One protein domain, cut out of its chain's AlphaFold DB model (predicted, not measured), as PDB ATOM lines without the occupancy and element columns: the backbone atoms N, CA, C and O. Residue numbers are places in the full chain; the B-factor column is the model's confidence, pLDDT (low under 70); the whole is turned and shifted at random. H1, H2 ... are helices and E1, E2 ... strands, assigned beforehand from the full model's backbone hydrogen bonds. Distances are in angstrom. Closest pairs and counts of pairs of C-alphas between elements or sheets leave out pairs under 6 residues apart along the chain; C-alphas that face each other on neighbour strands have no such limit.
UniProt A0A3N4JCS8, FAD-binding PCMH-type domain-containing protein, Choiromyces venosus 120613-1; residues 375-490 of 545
ATOM      1  N   ILE A 375     142.535 213.369 180.571       88.81
ATOM      2  CA  ILE A 375     141.754 212.567 179.592       88.81
ATOM      3  C   ILE A 375     140.355 212.104 180.068       88.81
ATOM      4  O   ILE A 375     139.426 212.147 179.276       88.81
ATOM      5  N   ASP A 376     140.199 211.679 181.326       85.25
ATOM      6  CA  ASP A 376     138.924 211.154 181.869       85.25
ATOM      7  C   ASP A 376     137.975 212.260 182.392       85.25
ATOM      8  O   ASP A 376     136.829 211.989 182.733       85.25
ATOM      9  N   ASP A 377     138.442 213.516 182.445       87.44
ATOM     10  CA  ASP A 377     137.625 214.699 182.760       87.44
ATOM     11  C   ASP A 377     137.029 215.343 181.492       87.44
ATOM     12  O   ASP A 377     136.215 216.264 181.583       87.44
ATOM     13  N   MET A 378     137.455 214.898 180.304       85.38
ATOM     14  CA  MET A 378     136.973 215.429 179.028       85.38
ATOM     15  C   MET A 378     135.509 215.012 178.805       85.38
ATOM     16  O   MET A 378     135.135 213.886 179.137       85.38
ATOM     17  N   PRO A 379     134.650 215.890 178.255       81.50
ATOM     18  CA  PRO A 379     133.231 215.588 178.104       81.50
ATOM     19  C   PRO A 379     133.004 214.417 177.143       81.50
ATOM     20  O   PRO A 379     133.589 214.371 176.058       81.50
ATOM     21  N   ASN A 380     132.103 213.504 177.517       78.25
ATOM     22  CA  ASN A 380     131.668 212.415 176.643       78.25
ATOM     23  C   ASN A 380     131.108 212.981 175.332       78.25
ATOM     24  O   ASN A 380     130.195 213.810 175.336       78.25
ATOM     25  N   ILE A 381     131.641 212.496 174.214       77.56
ATOM     26  CA  ILE A 381     131.155 212.817 172.872       77.56
ATOM     27  C   ILE A 381     129.880 212.003 172.614       77.56
ATOM     28  O   ILE A 381     129.765 210.857 173.046       77.56
ATOM     29  N   GLU A 382     128.899 212.579 171.925       69.12
ATOM     30  CA  GLU A 382     127.658 211.871 171.604       69.12
ATOM     31  C   GLU A 382     127.949 210.609 170.766       69.12
ATOM     32  O   GLU A 382     128.719 210.649 169.809       69.12
ATOM     33  N   GLY A 383     127.389 209.466 171.172       61.09
ATOM     34  CA  GLY A 383     127.722 208.156 170.597       61.09
ATOM     35  C   GLY A 383     129.014 207.508 171.122       61.09
ATOM     36  O   GLY A 383     129.370 206.427 170.656       61.09
ATOM     37  N   SER A 384     129.716 208.106 172.096       61.69
ATOM     38  CA  SER A 384     130.875 207.467 172.739       61.69
ATOM     39  C   SER A 384     130.485 206.164 173.446       61.69
ATOM     40  O   SER A 384     129.457 206.105 174.123       61.69
ATOM     41  N   SER A 385     131.347 205.151 173.357       58.94
ATOM     42  CA  SER A 385     131.235 203.906 174.122       58.94
ATOM     43  C   SER A 385     132.417 203.765 175.086       58.94
ATOM     44  O   SER A 385     133.467 204.376 174.895       58.94
ATOM     45  N   SER A 386     132.237 202.998 176.159       61.16
ATOM     46  CA  SER A 386     133.286 202.704 177.137       61.16
ATOM     47  C   SER A 386     133.853 201.306 176.922       61.16
ATOM     48  O   SER A 386     133.099 200.335 176.811       61.16
ATOM     49  N   GLU A 387     135.173 201.175 176.967       58.00
ATOM     50  CA  GLU A 387     135.875 199.916 176.705       58.00
ATOM     51  C   GLU A 387     136.500 199.325 177.978       58.00
ATOM     52  O   GLU A 387     136.946 200.043 178.875       58.00
ATOM     53  N   VAL A 388     136.528 197.995 178.072       52.09
ATOM     54  CA  VAL A 388     137.139 197.241 179.175       52.09
ATOM     55  C   VAL A 388     137.924 196.058 178.615       52.09
ATOM     56  O   VAL A 388     137.380 195.192 177.929       52.09
ATOM     57  N   LEU A 389     139.215 195.996 178.943       56.88
ATOM     58  CA  LEU A 389     140.100 194.890 178.576       56.88
ATOM     59  C   LEU A 389     139.743 193.614 179.353       56.88
ATOM     60  O   LEU A 389     139.563 193.639 180.571       56.88
ATOM     61  N   CYS A 390     139.678 192.480 178.651       51.50
ATOM     62  CA  CYS A 390     139.394 191.179 179.244       51.50
ATOM     63  C   CYS A 390     140.683 190.358 179.434       51.50
ATOM     64  O   CYS A 390     141.333 189.960 178.462       51.50
ATOM     65  N   CYS A 391     141.012 190.070 180.699       53.38
ATOM     66  CA  CYS A 391     142.121 189.206 181.120       53.38
ATOM     67  C   CYS A 391     141.615 188.253 182.228       53.38
ATOM     68  O   CYS A 391     141.555 188.644 183.394       53.38
ATOM     69  N   ARG A 392     141.184 187.023 181.896       48.88
ATOM     70  CA  ARG A 392     140.492 186.100 182.840       48.88
ATOM     71  C   ARG A 392     141.257 184.808 183.147       48.88
ATOM     72  O   ARG A 392     142.341 184.608 182.618       48.88
ATOM     73  N   ARG A 393     140.750 183.965 184.066       45.50
ATOM     74  CA  ARG A 393     141.561 182.922 184.742       45.50
ATOM     75  C   ARG A 393     140.916 181.532 184.966       45.50
ATOM     76  O   ARG A 393     141.539 180.750 185.677       45.50
ATOM     77  N   ARG A 394     139.703 181.205 184.476       30.89
ATOM     78  CA  ARG A 394     139.030 179.896 184.734       30.89
ATOM     79  C   ARG A 394     138.073 179.431 183.616       30.89
ATOM     80  O   ARG A 394     137.572 180.280 182.896       30.89
ATOM     81  N   LEU A 395     137.858 178.103 183.574       30.06
ATOM     82  CA  LEU A 395     137.138 177.268 182.586       30.06
ATOM     83  C   LEU A 395     135.588 177.432 182.629       30.06
ATOM     84  O   LEU A 395     135.067 177.432 183.743       30.06
ATOM     85  N   THR A 396     134.780 177.504 181.547       27.66
ATOM     86  CA  THR A 396     134.506 176.579 180.398       27.66
ATOM     87  C   THR A 396     133.904 177.317 179.151       27.66
ATOM     88  O   THR A 396     132.872 177.964 179.278       27.66
ATOM     89  N   ILE A 397     134.452 177.209 177.916       34.00
ATOM     90  CA  ILE A 397     133.944 177.961 176.731       34.00
ATOM     91  C   ILE A 397     132.791 177.230 176.029       34.00
ATOM     92  O   ILE A 397     132.948 176.110 175.547       34.00
ATOM     93  N   SER A 398     131.707 177.972 175.802       25.69
ATOM     94  CA  SER A 398     130.858 177.864 174.612       25.69
ATOM     95  C   SER A 398     130.604 179.281 174.088       25.69
ATOM     96  O   SER A 398     130.075 180.113 174.820       25.69
ATOM     97  N   LEU A 399     131.023 179.580 172.854       37.41
ATOM     98  CA  LEU A 399     130.870 180.905 172.243       37.41
ATOM     99  C   LEU A 399     129.939 180.837 171.033       37.41
ATOM    100  O   LEU A 399     130.288 180.284 169.991       37.41
ATOM    101  N   SER A 400     128.781 181.480 171.159       30.25
ATOM    102  CA  SER A 400     127.972 181.916 170.025       30.25
ATOM    103  C   SER A 400     128.078 183.435 169.896       30.25
ATOM    104  O   SER A 400     127.632 184.145 170.793       30.25
ATOM    105  N   GLN A 401     128.578 183.885 168.740       32.03
ATOM    106  CA  GLN A 401     128.806 185.271 168.288       32.03
ATOM    107  C   GLN A 401     130.255 185.788 168.398       32.03
ATOM    108  O   GLN A 401     131.007 185.525 169.328       32.03
ATOM    109  N   SER A 402     130.643 186.444 167.308       33.06
ATOM    110  CA  SER A 402     131.980 186.620 166.738       33.06
ATOM    111  C   SER A 402     132.927 187.560 167.488       33.06
ATOM    112  O   SER A 402     132.579 188.706 167.754       33.06
ATOM    113  N   ILE A 403     134.184 187.127 167.644       37.62
ATOM    114  CA  ILE A 403     135.350 187.994 167.876       37.62
ATOM    115  C   ILE A 403     136.266 187.872 166.650       37.62
ATOM    116  O   ILE A 403     136.705 186.771 166.319       37.62
ATOM    117  N   SER A 404     136.557 188.986 165.974       33.38
ATOM    118  CA  SER A 404     137.408 189.011 164.775       33.38
ATOM    119  C   SER A 404     138.899 189.127 165.143       33.38
ATOM    120  O   SER A 404     139.289 190.119 165.760       33.38
ATOM    121  N   PRO A 405     139.769 188.168 164.766       34.75
ATOM    122  CA  PRO A 405     141.193 188.222 165.096       34.75
ATOM    123  C   PRO A 405     141.977 189.143 164.142       34.75
ATOM    124  O   PRO A 405     142.384 188.739 163.050       34.75
ATOM    125  N   LEU A 406     142.250 190.372 164.583       37.44
ATOM    126  CA  LEU A 406     143.094 191.334 163.862       37.44
ATOM    127  C   LEU A 406     144.596 190.965 163.908       37.44
ATOM    128  O   LEU A 406     145.075 190.212 164.770       37.44
ATOM    129  N   HIS A 407     145.354 191.454 162.926       37.88
ATOM    130  CA  HIS A 407     146.756 191.097 162.693       37.88
ATOM    131  C   HIS A 407     147.684 192.299 162.868       37.88
ATOM    132  O   HIS A 407     147.350 193.394 162.459       37.88
ATOM    133  N   TYR A 408     148.878 192.079 163.432       42.81
ATOM    134  CA  TYR A 408     149.975 193.046 163.367       42.81
ATOM    135  C   TYR A 408     151.340 192.378 163.590       42.81
ATOM    136  O   TYR A 408     151.441 191.354 164.272       42.81
ATOM    137  N   LYS A 409     152.394 192.990 163.037       38.75
ATOM    138  CA  LYS A 409     153.809 192.737 163.334       38.75
ATOM    139  C   LYS A 409     154.498 194.052 163.711       38.75
ATOM    140  O   LYS A 409     154.979 194.776 162.843       38.75
ATOM    141  N   HIS A 410     154.603 194.338 165.008       44.62
ATOM    142  CA  HIS A 410     155.542 195.351 165.501       44.62
ATOM    143  C   HIS A 410     156.983 194.832 165.338       44.62
ATOM    144  O   HIS A 410     157.189 193.631 165.522       44.62
ATOM    145  N   PRO A 411     158.021 195.681 165.196       44.47
ATOM    146  CA  PRO A 411     159.430 195.286 165.386       44.47
ATOM    147  C   PRO A 411     159.793 194.820 166.825       44.47
ATOM    148  O   PRO A 411     160.953 194.870 167.229       44.47
ATOM    149  N   LYS A 412     158.799 194.415 167.634       53.56
ATOM    150  CA  LYS A 412     158.917 193.826 168.980       53.56
ATOM    151  C   LYS A 412     157.840 192.746 169.242       53.56
ATOM    152  O   LYS A 412     157.312 192.702 170.346       53.56
ATOM    153  N   ASP A 413     157.477 191.939 168.240       56.09
ATOM    154  CA  ASP A 413     156.869 190.584 168.334       56.09
ATOM    155  C   ASP A 413     155.780 190.289 169.403       56.09
ATOM    156  O   ASP A 413     155.617 189.144 169.824       56.09
ATOM    157  N   LYS A 414     154.999 191.279 169.848       64.81
ATOM    158  CA  LYS A 414     153.900 191.089 170.810       64.81
ATOM    159  C   LYS A 414     152.560 191.482 170.184       64.81
ATOM    160  O   LYS A 414     152.427 192.632 169.760       64.81
ATOM    161  N   PRO A 415     151.567 190.576 170.129       73.38
ATOM    162  CA  PRO A 415     150.229 190.924 169.671       73.38
ATOM    163  C   PRO A 415     149.480 191.714 170.758       73.38
ATOM    164  O   PRO A 415     149.695 191.476 171.947       73.38
ATOM    165  N   LEU A 416     148.593 192.631 170.352       77.06
ATOM    166  CA  LEU A 416     147.739 193.412 171.263       77.06
ATOM    167  C   LEU A 416     146.846 192.506 172.123       77.06
ATOM    168  O   LEU A 416     146.740 192.707 173.329       77.06
ATOM    169  N   PHE A 417     146.270 191.479 171.497       84.31
ATOM    170  CA  PHE A 417     145.494 190.430 172.148       84.31
ATOM    171  C   PHE A 417     146.197 189.077 172.001       84.31
ATOM    172  O   PHE A 417     146.778 188.773 170.955       84.31
ATOM    173  N   ALA A 418     146.156 188.253 173.047       84.25
ATOM    174  CA  ALA A 418     146.624 186.873 172.999       84.25
ATOM    175  C   ALA A 418     145.886 186.087 171.900       84.25
ATOM    176  O   ALA A 418     144.682 186.249 171.716       84.25
ATOM    177  N   LYS A 419     146.616 185.239 171.161       78.69
ATOM    178  CA  LYS A 419     146.060 184.450 170.045       78.69
ATOM    179  C   LYS A 419     145.826 182.990 170.429       78.69
ATOM    180  O   LYS A 419     144.692 182.549 170.520       78.69
ATOM    181  N   VAL A 420     146.919 182.254 170.636       83.94
ATOM    182  CA  VAL A 420     146.906 180.821 170.996       83.94
ATOM    183  C   VAL A 420     147.442 180.610 172.412       83.94
ATOM    184  O   VAL A 420     146.915 179.799 173.161       83.94
ATOM    185  N   PHE A 421     148.465 181.379 172.796       82.94
ATOM    186  CA  PHE A 421     149.112 181.287 174.100       82.94
ATOM    187  C   PHE A 421     148.988 182.602 174.872       82.94
ATOM    188  O   PHE A 421     149.141 183.690 174.306       82.94
ATOM    189  N   VAL A 422     148.759 182.483 176.180       86.00
ATOM    190  CA  VAL A 422     148.883 183.568 177.157       86.00
ATOM    191  C   VAL A 422     150.214 183.383 177.879       86.00
ATOM    192  O   VAL A 422     150.430 182.372 178.542       86.00
ATOM    193  N   HIS A 423     151.123 184.345 177.737       83.56
ATOM    194  CA  HIS A 423     152.495 184.246 178.250       83.56
ATOM    195  C   HIS A 423     152.674 184.862 179.643       83.56
ATOM    196  O   HIS A 423     153.694 184.633 180.291       83.56
ATOM    197  N   SER A 424     151.714 185.662 180.111       85.06
ATOM    198  CA  SER A 424     151.772 186.304 181.425       85.06
ATOM    199  C   SER A 424     150.385 186.604 181.977       85.06
ATOM    200  O   SER A 424     149.473 186.967 181.232       85.06
ATOM    201  N   TYR A 425     150.245 186.546 183.303       83.56
ATOM    202  CA  TYR A 425     149.052 187.047 183.983       83.56
ATOM    203  C   TYR A 425     148.798 188.521 183.627       83.56
ATOM    204  O   TYR A 425     149.730 189.321 183.598       83.56
ATOM    205  N   GLY A 426     147.540 188.869 183.346       84.00
ATOM    206  CA  GLY A 426     147.142 190.221 182.942       84.00
ATOM    207  C   GLY A 426     147.337 190.553 181.457       84.00
ATOM    208  O   GLY A 426     146.944 191.643 181.054       84.00
ATOM    209  N   GLN A 427     147.881 189.647 180.630       84.69
ATOM    210  CA  GLN A 427     147.922 189.853 179.176       84.69
ATOM    211  C   GLN A 427     146.488 189.954 178.608       84.69
ATOM    212  O   GLN A 427     145.686 189.059 178.888       84.69
ATOM    213  N   PRO A 428     146.160 190.987 177.804       86.75
ATOM    214  CA  PRO A 428     144.855 191.104 177.159       86.75
ATOM    215  C   PRO A 428     144.550 189.946 176.211       86.75
ATOM    216  O   PRO A 428     145.417 189.504 175.459       86.75
ATOM    217  N   ILE A 429     143.299 189.488 176.220       86.62
ATOM    218  CA  ILE A 429     142.794 188.407 175.352       86.62
ATOM    219  C   ILE A 429     141.718 188.935 174.401       86.62
ATOM    220  O   ILE A 429     141.594 188.477 173.271       86.62
ATOM    221  N   GLY A 430     140.981 189.949 174.840       83.94
ATOM    222  CA  GLY A 430     140.019 190.682 174.034       83.94
ATOM    223  C   GLY A 430     139.596 191.959 174.748       83.94
ATOM    224  O   GLY A 430     140.122 192.299 175.813       83.94
ATOM    225  N   MET A 431     138.622 192.649 174.171       84.56
ATOM    226  CA  MET A 431     138.081 193.895 174.695       84.56
ATOM    227  C   MET A 431     136.560 193.877 174.581       84.56
ATOM    228  O   MET A 431     136.016 193.405 173.585       84.56
ATOM    229  N   VAL A 432     135.886 194.365 175.618       81.81
ATOM    230  CA  VAL A 432     134.431 194.507 175.669       81.81
ATOM    231  C   VAL A 432     134.107 195.993 175.623       81.81
ATOM    232  O   VAL A 432     134.564 196.739 176.487       81.81
ATOM    233  N   TYR A 433     133.317 196.411 174.639       82.69
ATOM    234  CA  TYR A 433     132.803 197.774 174.520       82.69
ATOM    235  C   TYR A 433     131.285 197.779 174.742       82.69
ATOM    236  O   TYR A 433     130.597 196.816 174.399       82.69
ATOM    237  N   ALA A 434     130.766 198.844 175.350       81.25
ATOM    238  CA  ALA A 434     129.335 199.074 175.549       81.25
ATOM    239  C   ALA A 434     129.067 200.562 175.827       81.25
ATOM    240  O   ALA A 434     129.988 201.329 176.097       81.25
ATOM    241  N   GLU A 435     127.799 200.965 175.832       79.56
ATOM    242  CA  GLU A 435     127.352 202.354 176.057       79.56
ATOM    243  C   GLU A 435     127.793 202.958 177.406       79.56
ATOM    244  O   GLU A 435     127.778 204.174 177.578       79.56
ATOM    245  N   SER A 436     128.192 202.137 178.384       78.31
ATOM    246  CA  SER A 436     128.773 202.634 179.635       78.31
ATOM    247  C   SER A 436     129.781 201.668 180.243       78.31
ATOM    248  O   SER A 436     129.630 200.447 180.170       78.31
ATOM    249  N   ALA A 437     130.771 202.221 180.950       76.88
ATOM    250  CA  ALA A 437     131.824 201.447 181.607       76.88
ATOM    251  C   ALA A 437     131.277 200.419 182.613       76.88
ATOM    252  O   ALA A 437     131.890 199.376 182.821       76.88
ATOM    253  N   ALA A 438     130.115 200.681 183.222       76.12
ATOM    254  CA  ALA A 438     129.448 199.735 184.115       76.12
ATOM    255  C   ALA A 438     128.948 198.487 183.366       76.12
ATOM    256  O   ALA A 438     129.152 197.370 183.843       76.12
ATOM    257  N   ILE A 439     128.354 198.667 182.180       76.94
ATOM    258  CA  ILE A 439     127.907 197.562 181.323       76.94
ATOM    259  C   ILE A 439     129.122 196.805 180.785       76.94
ATOM    260  O   ILE A 439     129.162 195.584 180.901       76.94
ATOM    261  N   SER A 440     130.155 197.500 180.299       74.69
ATOM    262  CA  SER A 440     131.390 196.866 179.813       74.69
ATOM    263  C   SER A 440     132.099 196.059 180.909       74.69
ATOM    264  O   SER A 440     132.564 194.953 180.650       74.69
ATOM    265  N   GLN A 441     132.126 196.556 182.154       74.50
ATOM    266  CA  GLN A 441     132.659 195.821 183.311       74.50
ATOM    267  C   GLN A 441     131.819 194.576 183.632       74.50
ATOM    268  O   GLN A 441     132.386 193.508 183.851       74.50
ATOM    269  N   ALA A 442     130.486 194.684 183.633       75.75
ATOM    270  CA  ALA A 442     129.595 193.550 183.878       75.75
ATOM    271  C   ALA A 442     129.684 192.488 182.764       75.75
ATOM    272  O   ALA A 442     129.816 191.303 183.052       75.75
ATOM    273  N   ALA A 443     129.702 192.898 181.497       76.69
ATOM    274  CA  ALA A 443     129.844 191.999 180.354       76.69
ATOM    275  C   ALA A 443     131.235 191.338 180.308       76.69
ATOM    276  O   ALA A 443     131.327 190.123 180.136       76.69
ATOM    277  N   ALA A 444     132.319 192.071 180.595       76.44
ATOM    278  CA  ALA A 444     133.648 191.479 180.787       76.44
ATOM    279  C   ALA A 444     133.698 190.490 181.972       76.44
ATOM    280  O   ALA A 444     134.521 189.570 181.973       76.44
ATOM    281  N   GLN A 445     132.801 190.626 182.959       75.81
ATOM    282  CA  GLN A 445     132.615 189.643 184.031       75.81
ATOM    283  C   GLN A 445     131.796 188.400 183.626       75.81
ATOM    284  O   GLN A 445     131.757 187.435 184.396       75.81
ATOM    285  N   LEU A 446     131.219 188.364 182.424       80.12
ATOM    286  CA  LEU A 446     130.513 187.203 181.870       80.12
ATOM    287  C   LEU A 446     131.332 186.434 180.818       80.12
ATOM    288  O   LEU A 446     131.049 185.264 180.587       80.12
ATOM    289  N   VAL A 447     132.373 187.037 180.228       77.44
ATOM    290  CA  VAL A 447     133.265 186.361 179.262       77.44
ATOM    291  C   VAL A 447     133.981 185.175 179.919       77.44
ATOM    292  O   VAL A 447     134.755 185.370 180.856       77.44
ATOM    293  N   ASP A 448     133.765 183.958 179.429       78.81
ATOM    294  CA  ASP A 448     134.480 182.748 179.861       78.81
ATOM    295  C   ASP A 448     135.657 182.450 178.905       78.81
ATOM    296  O   ASP A 448     135.549 182.691 177.701       78.81
ATOM    297  N   VAL A 449     136.801 181.976 179.419       80.12
ATOM    298  CA  VAL A 449     138.032 181.754 178.636       80.12
ATOM    299  C   VAL A 449     138.737 180.463 179.052       80.12
ATOM    300  O   VAL A 449     139.027 180.259 180.231       80.12
ATOM    301  N   GLN A 450     139.054 179.606 178.073       80.44
ATOM    302  CA  GLN A 450     139.735 178.331 178.315       80.44
ATOM    303  C   GLN A 450     141.241 178.434 178.296       80.44
ATOM    304  O   GLN A 450     141.826 179.129 177.469       80.44
ATOM    305  N   TYR A 451     141.835 177.629 179.171       82.56
ATOM    306  CA  TYR A 451     143.264 177.428 179.264       82.56
ATOM    307  C   TYR A 451     143.554 175.945 179.438       82.56
ATOM    308  O   TYR A 451     142.977 175.287 180.300       82.56
ATOM    309  N   GLU A 452     144.498 175.460 178.645       90.81
ATOM    310  CA  GLU A 452     145.324 174.319 179.006       90.81
ATOM    311  C   GLU A 452     146.549 174.879 179.744       90.81
ATOM    312  O   GLU A 452     147.186 175.821 179.264       90.81
ATOM    313  N   GLU A 453     146.849 174.377 180.946       87.94
ATOM    314  CA  GLU A 453     147.996 174.871 181.712       87.94
ATOM    315  C   GLU A 453     149.307 174.326 181.130       87.94
ATOM    316  O   GLU A 453     149.556 173.122 181.120       87.94
ATOM    317  N   LEU A 454     150.172 175.235 180.675       88.94
ATOM    318  CA  LEU A 454     151.525 174.921 180.218       88.94
ATOM    319  C   LEU A 454     152.546 175.150 181.346       88.94
ATOM    320  O   LEU A 454     152.322 176.037 182.174       88.94
ATOM    321  N   PRO A 455     153.686 174.426 181.372       88.38
ATOM    322  CA  PRO A 455     154.722 174.591 182.394       88.38
ATOM    323  C   PRO A 455     155.207 176.051 182.506       88.38
ATOM    324  O   PRO A 455     155.825 176.563 181.566       88.38
ATOM    325  N   PRO A 456     154.941 176.747 183.628       89.50
ATOM    326  CA  PRO A 456     155.262 178.160 183.762       89.50
ATOM    327  C   PRO A 456     156.692 178.381 184.268       89.50
ATOM    328  O   PRO A 456     157.277 177.536 184.944       89.50
ATOM    329  N   ILE A 457     157.232 179.567 183.984       87.50
ATOM    330  CA  ILE A 457     158.517 180.050 184.503       87.50
ATOM    331  C   ILE A 457     158.254 181.397 185.184       87.50
ATOM    332  O   ILE A 457     157.817 182.344 184.530       87.50
ATOM    333  N   PHE A 458     158.514 181.489 186.489       87.69
ATOM    334  CA  PHE A 458     158.228 182.670 187.309       87.69
ATOM    335  C   PHE A 458     159.483 183.318 187.898       87.69
ATOM    336  O   PHE A 458     159.550 184.545 187.992       87.69
ATOM    337  N   THR A 459     160.474 182.530 188.330       89.44
ATOM    338  CA  THR A 459     161.657 183.060 189.028       89.44
ATOM    339  C   THR A 459     162.889 183.150 188.132       89.44
ATOM    340  O   THR A 459     163.077 182.364 187.208       89.44
ATOM    341  N   ILE A 460     163.801 184.077 188.449       89.88
ATOM    342  CA  ILE A 460     165.102 184.198 187.762       89.88
ATOM    343  C   ILE A 460     165.890 182.874 187.831       89.88
ATOM    344  O   ILE A 460     166.588 182.521 186.885       89.88
ATOM    345  N   SER A 461     165.750 182.112 188.920       91.31
ATOM    346  CA  SER A 461     166.379 180.795 189.067       91.31
ATOM    347  C   SER A 461     165.810 179.762 188.084       91.31
ATOM    348  O   SER A 461     166.589 179.046 187.460       91.31
ATOM    349  N   GLU A 462     164.489 179.726 187.880       93.12
ATOM    350  CA  GLU A 462     163.856 178.889 186.845       93.12
ATOM    351  C   GLU A 462     164.245 179.342 185.430       93.12
ATOM    352  O   GLU A 462     164.583 178.506 184.597       93.12
ATOM    353  N   VAL A 463     164.274 180.657 185.167       90.75
ATOM    354  CA  VAL A 463     164.722 181.231 183.882       90.75
ATOM    355  C   VAL A 463     166.138 180.766 183.531       90.75
ATOM    356  O   VAL A 463     166.388 180.359 182.395       90.75
ATOM    357  N   ILE A 464     167.057 180.792 184.504       90.25
ATOM    358  CA  ILE A 464     168.442 180.335 184.328       90.25
ATOM    359  C   ILE A 464     168.494 178.821 184.089       90.25
ATOM    360  O   ILE A 464     169.177 178.383 183.162       90.25
ATOM    361  N   ALA A 465     167.756 178.026 184.871       94.19
ATOM    362  CA  ALA A 465     167.710 176.571 184.718       94.19
ATOM    363  C   ALA A 465     167.150 176.142 183.347       94.19
ATOM    364  O   ALA A 465     167.719 175.269 182.692       94.19
ATOM    365  N   ALA A 466     166.092 176.808 182.880       93.50
ATOM    366  CA  ALA A 466     165.479 176.600 181.567       93.50
ATOM    367  C   ALA A 466     166.242 177.269 180.404       93.50
ATOM    368  O   ALA A 466     165.871 177.088 179.247       93.50
ATOM    369  N   LYS A 467     167.293 178.056 180.691       92.12
ATOM    370  CA  LYS A 467     168.068 178.861 179.723       92.12
ATOM    371  C   LYS A 467     167.204 179.802 178.857       92.12
ATOM    372  O   LYS A 467     167.537 180.082 177.705       92.12
ATOM    373  N   SER A 468     166.101 180.301 179.413       89.06
ATOM    374  CA  SER A 468     165.062 181.054 178.694       89.06
ATOM    375  C   SER A 468     165.355 182.562 178.666       89.06
ATOM    376  O   SER A 468     164.771 183.348 179.411       89.06
ATOM    377  N   PHE A 469     166.313 182.983 177.837       85.75
ATOM    378  CA  PHE A 469     166.791 184.372 177.800       85.75
ATOM    379  C   PHE A 469     166.377 185.127 176.531       85.75
ATOM    380  O   PHE A 469     166.403 184.583 175.428       85.75
ATOM    381  N   PHE A 470     166.117 186.432 176.664       83.06
ATOM    382  CA  PHE A 470     166.141 187.339 175.512       83.06
ATOM    383  C   PHE A 470     167.583 187.513 174.988       83.06
ATOM    384  O   PHE A 470     168.519 187.484 175.795       83.06
ATOM    385  N   PRO A 471     167.789 187.760 173.677       81.00
ATOM    386  CA  PRO A 471     169.114 188.012 173.109       81.00
ATOM    387  C   PRO A 471     169.845 189.152 173.832       81.00
ATOM    388  O   PRO A 471     169.441 190.318 173.778       81.00
ATOM    389  N   HIS A 472     170.921 188.809 174.539       71.00
ATOM    390  CA  HIS A 472     171.615 189.736 175.427       71.00
ATOM    391  C   HIS A 472     172.402 190.800 174.645       71.00
ATOM    392  O   HIS A 472     173.031 190.506 173.627       71.00
ATOM    393  N   ARG A 473     172.422 192.045 175.140       61.59
ATOM    394  CA  ARG A 473     173.221 193.133 174.554       61.59
ATOM    395  C   ARG A 473     174.412 193.475 175.450       61.59
ATOM    396  O   ARG A 473     174.220 194.049 176.508       61.59
ATOM    397  N   LYS A 474     175.617 193.195 174.933       72.75
ATOM    398  CA  LYS A 474     176.938 193.734 175.328       72.75
ATOM    399  C   LYS A 474     177.256 193.755 176.836       72.75
ATOM    400  O   LYS A 474     176.899 194.682 177.552       72.75
ATOM    401  N   MET A 475     178.086 192.807 177.269       80.50
ATOM    402  CA  MET A 475     178.768 192.863 178.566       80.50
ATOM    403  C   MET A 475     179.813 193.995 178.593       80.50
ATOM    404  O   MET A 475     180.604 194.131 177.659       80.50
ATOM    405  N   LEU A 476     179.840 194.781 179.672       86.62
ATOM    406  CA  LEU A 476     180.876 195.784 179.941       86.62
ATOM    407  C   LEU A 476     181.964 195.183 180.842       86.62
ATOM    408  O   LEU A 476     181.693 194.836 181.986       86.62
ATOM    409  N   ILE A 477     183.197 195.100 180.336       84.38
ATOM    410  CA  ILE A 477     184.390 194.738 181.115       84.38
ATOM    411  C   ILE A 477     185.385 195.900 181.054       84.38
ATOM    412  O   ILE A 477     185.677 196.416 179.976       84.38
ATOM    413  N   ARG A 478     185.945 196.278 182.208       85.12
ATOM    414  CA  ARG A 478     187.091 197.191 182.319       85.12
ATOM    415  C   ARG A 478     188.222 196.467 183.050       85.12
ATOM    416  O   ARG A 478     188.025 196.000 184.165       85.12
ATOM    417  N   GLY A 479     189.399 196.386 182.429       84.31
ATOM    418  CA  GLY A 479     190.526 195.597 182.943       84.31
ATOM    419  C   GLY A 479     190.437 194.108 182.580       84.31
ATOM    420  O   GLY A 479     189.737 193.736 181.641       84.31
ATOM    421  N   LYS A 480     191.175 193.261 183.307       80.75
ATOM    422  CA  LYS A 480     191.192 191.799 183.132       80.75
ATOM    423  C   LYS A 480     190.682 191.124 184.417       80.75
ATOM    424  O   LYS A 480     191.466 190.999 185.354       80.75
ATOM    425  N   PRO A 481     189.403 190.710 184.493       75.81
ATOM    426  CA  PRO A 481     188.859 190.001 185.652       75.81
ATOM    427  C   PRO A 481     189.336 188.540 185.644       75.81
ATOM    428  O   PRO A 481     188.617 187.632 185.234       75.81
ATOM    429  N   THR A 482     190.592 188.326 186.033       82.19
ATOM    430  CA  THR A 482     191.242 187.009 186.127       82.19
ATOM    431  C   THR A 482     191.481 186.627 187.583       82.19
ATOM    432  O   THR A 482     191.507 187.492 188.457       82.19
ATOM    433  N   ALA A 483     191.721 185.340 187.854       78.94
ATOM    434  CA  ALA A 483     192.100 184.882 189.192       78.94
ATOM    435  C   ALA A 483     193.351 185.618 189.720       78.94
ATOM    436  O   ALA A 483     193.389 185.982 190.891       78.94
ATOM    437  N   GLU A 484     194.328 185.930 188.857       81.44
ATOM    438  CA  GLU A 484     195.479 186.787 189.194       81.44
ATOM    439  C   GLU A 484     195.092 188.152 189.773       81.44
ATOM    440  O   GLU A 484     195.764 188.616 190.687       81.44
ATOM    441  N   ALA A 485     194.029 188.793 189.275       81.38
ATOM    442  CA  ALA A 485     193.633 190.120 189.743       81.38
ATOM    443  C   ALA A 485     193.152 190.105 191.205       81.38
ATOM    444  O   ALA A 485     193.356 191.081 191.919       81.38
ATOM    445  N   PHE A 486     192.574 188.986 191.655       84.12
ATOM    446  CA  PHE A 486     192.099 188.804 193.028       84.12
ATOM    447  C   PHE A 486     193.181 188.299 193.998       84.12
ATOM    448  O   PHE A 486     193.009 188.433 195.204       84.12
ATOM    449  N   LYS A 487     194.318 187.766 193.512       86.25
ATOM    450  CA  LYS A 487     195.427 187.287 194.374       86.25
ATOM    451  C   LYS A 487     196.063 188.389 195.228       86.25
ATOM    452  O   LYS A 487     196.640 188.084 196.262       86.25
ATOM    453  N   ASN A 488     195.962 189.643 194.786       85.00
ATOM    454  CA  ASN A 488     196.522 190.811 195.468       85.00
ATOM    455  C   ASN A 488     195.479 191.564 196.319       85.00
ATOM    456  O   ASN A 488     195.737 192.694 196.726       85.00
ATOM    457  N   CYS A 489     194.286 190.998 196.532       88.88
ATOM    458  CA  CYS A 489     193.252 191.589 197.380       88.88
ATOM    459  C   CYS A 489     193.333 191.016 198.799       88.88
ATOM    460  O   CYS A 489     193.349 189.798 198.961       88.88
ATOM    461  N   ASP A 490     193.297 191.877 199.819       94.50
ATOM    462  CA  ASP A 490     193.308 191.447 201.229       94.50
ATOM    463  C   ASP A 490     192.064 190.622 201.603       94.50
ATOM    464  O   ASP A 490     192.125 189.724 202.441       94.50
TER     465      ASP A 490
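What this domain is: This is residues 375 to 490 of the 545 residues of the protein "FAD-binding PCMH-type domain-containing protein" of Choiromyces venosus 120613-1 (UniProt A0A3N4JCS8). With little regular structure, the model has H1 packed on a small hairpin, E1 and E2, near one end, and a long arm running past H2 to H3 at the other. The 116 printed residues, 28 in named elements, run E1 E2 H1 H2 H3, class mixed. The whole is extended, radius of gyration of the C-alphas 23.4 A, spanning 74 by 39 by 30 A.

Where its parts are: E1, residues 386 to 390, 13.2 A, begins at C-alpha 386 (133.286, 202.704, 177.137). E2 is residues 430 to 434, 13.7 A; H1, 437 to 444, 10.2 A; H2, 460 to 465, 8.6 A; H3, 483 to 486, 5.5 A, ends at C-alpha 486 (192.099, 188.804, 193.028).

How they stand to each other: Hairpin E1 and E2 is antiparallel, 154 degrees; N 388 and O 432 are within hydrogen-bond range, 2.8 A. The closest C-alphas of E1 and H1, Ser 386 and Ala 437, are 4.9 A apart. H2 and H3 are apart from each other and from E1, E2 and H1. Every O i to N i+4 pair is within range in H1 and H2; H3 is too short for one.

The domain as a whole: The printed part has no cut. Links E1 to E2, H1 to H2 and H2 to H3 are long. Residues 382 to 414 and 473 have pLDDT under 70.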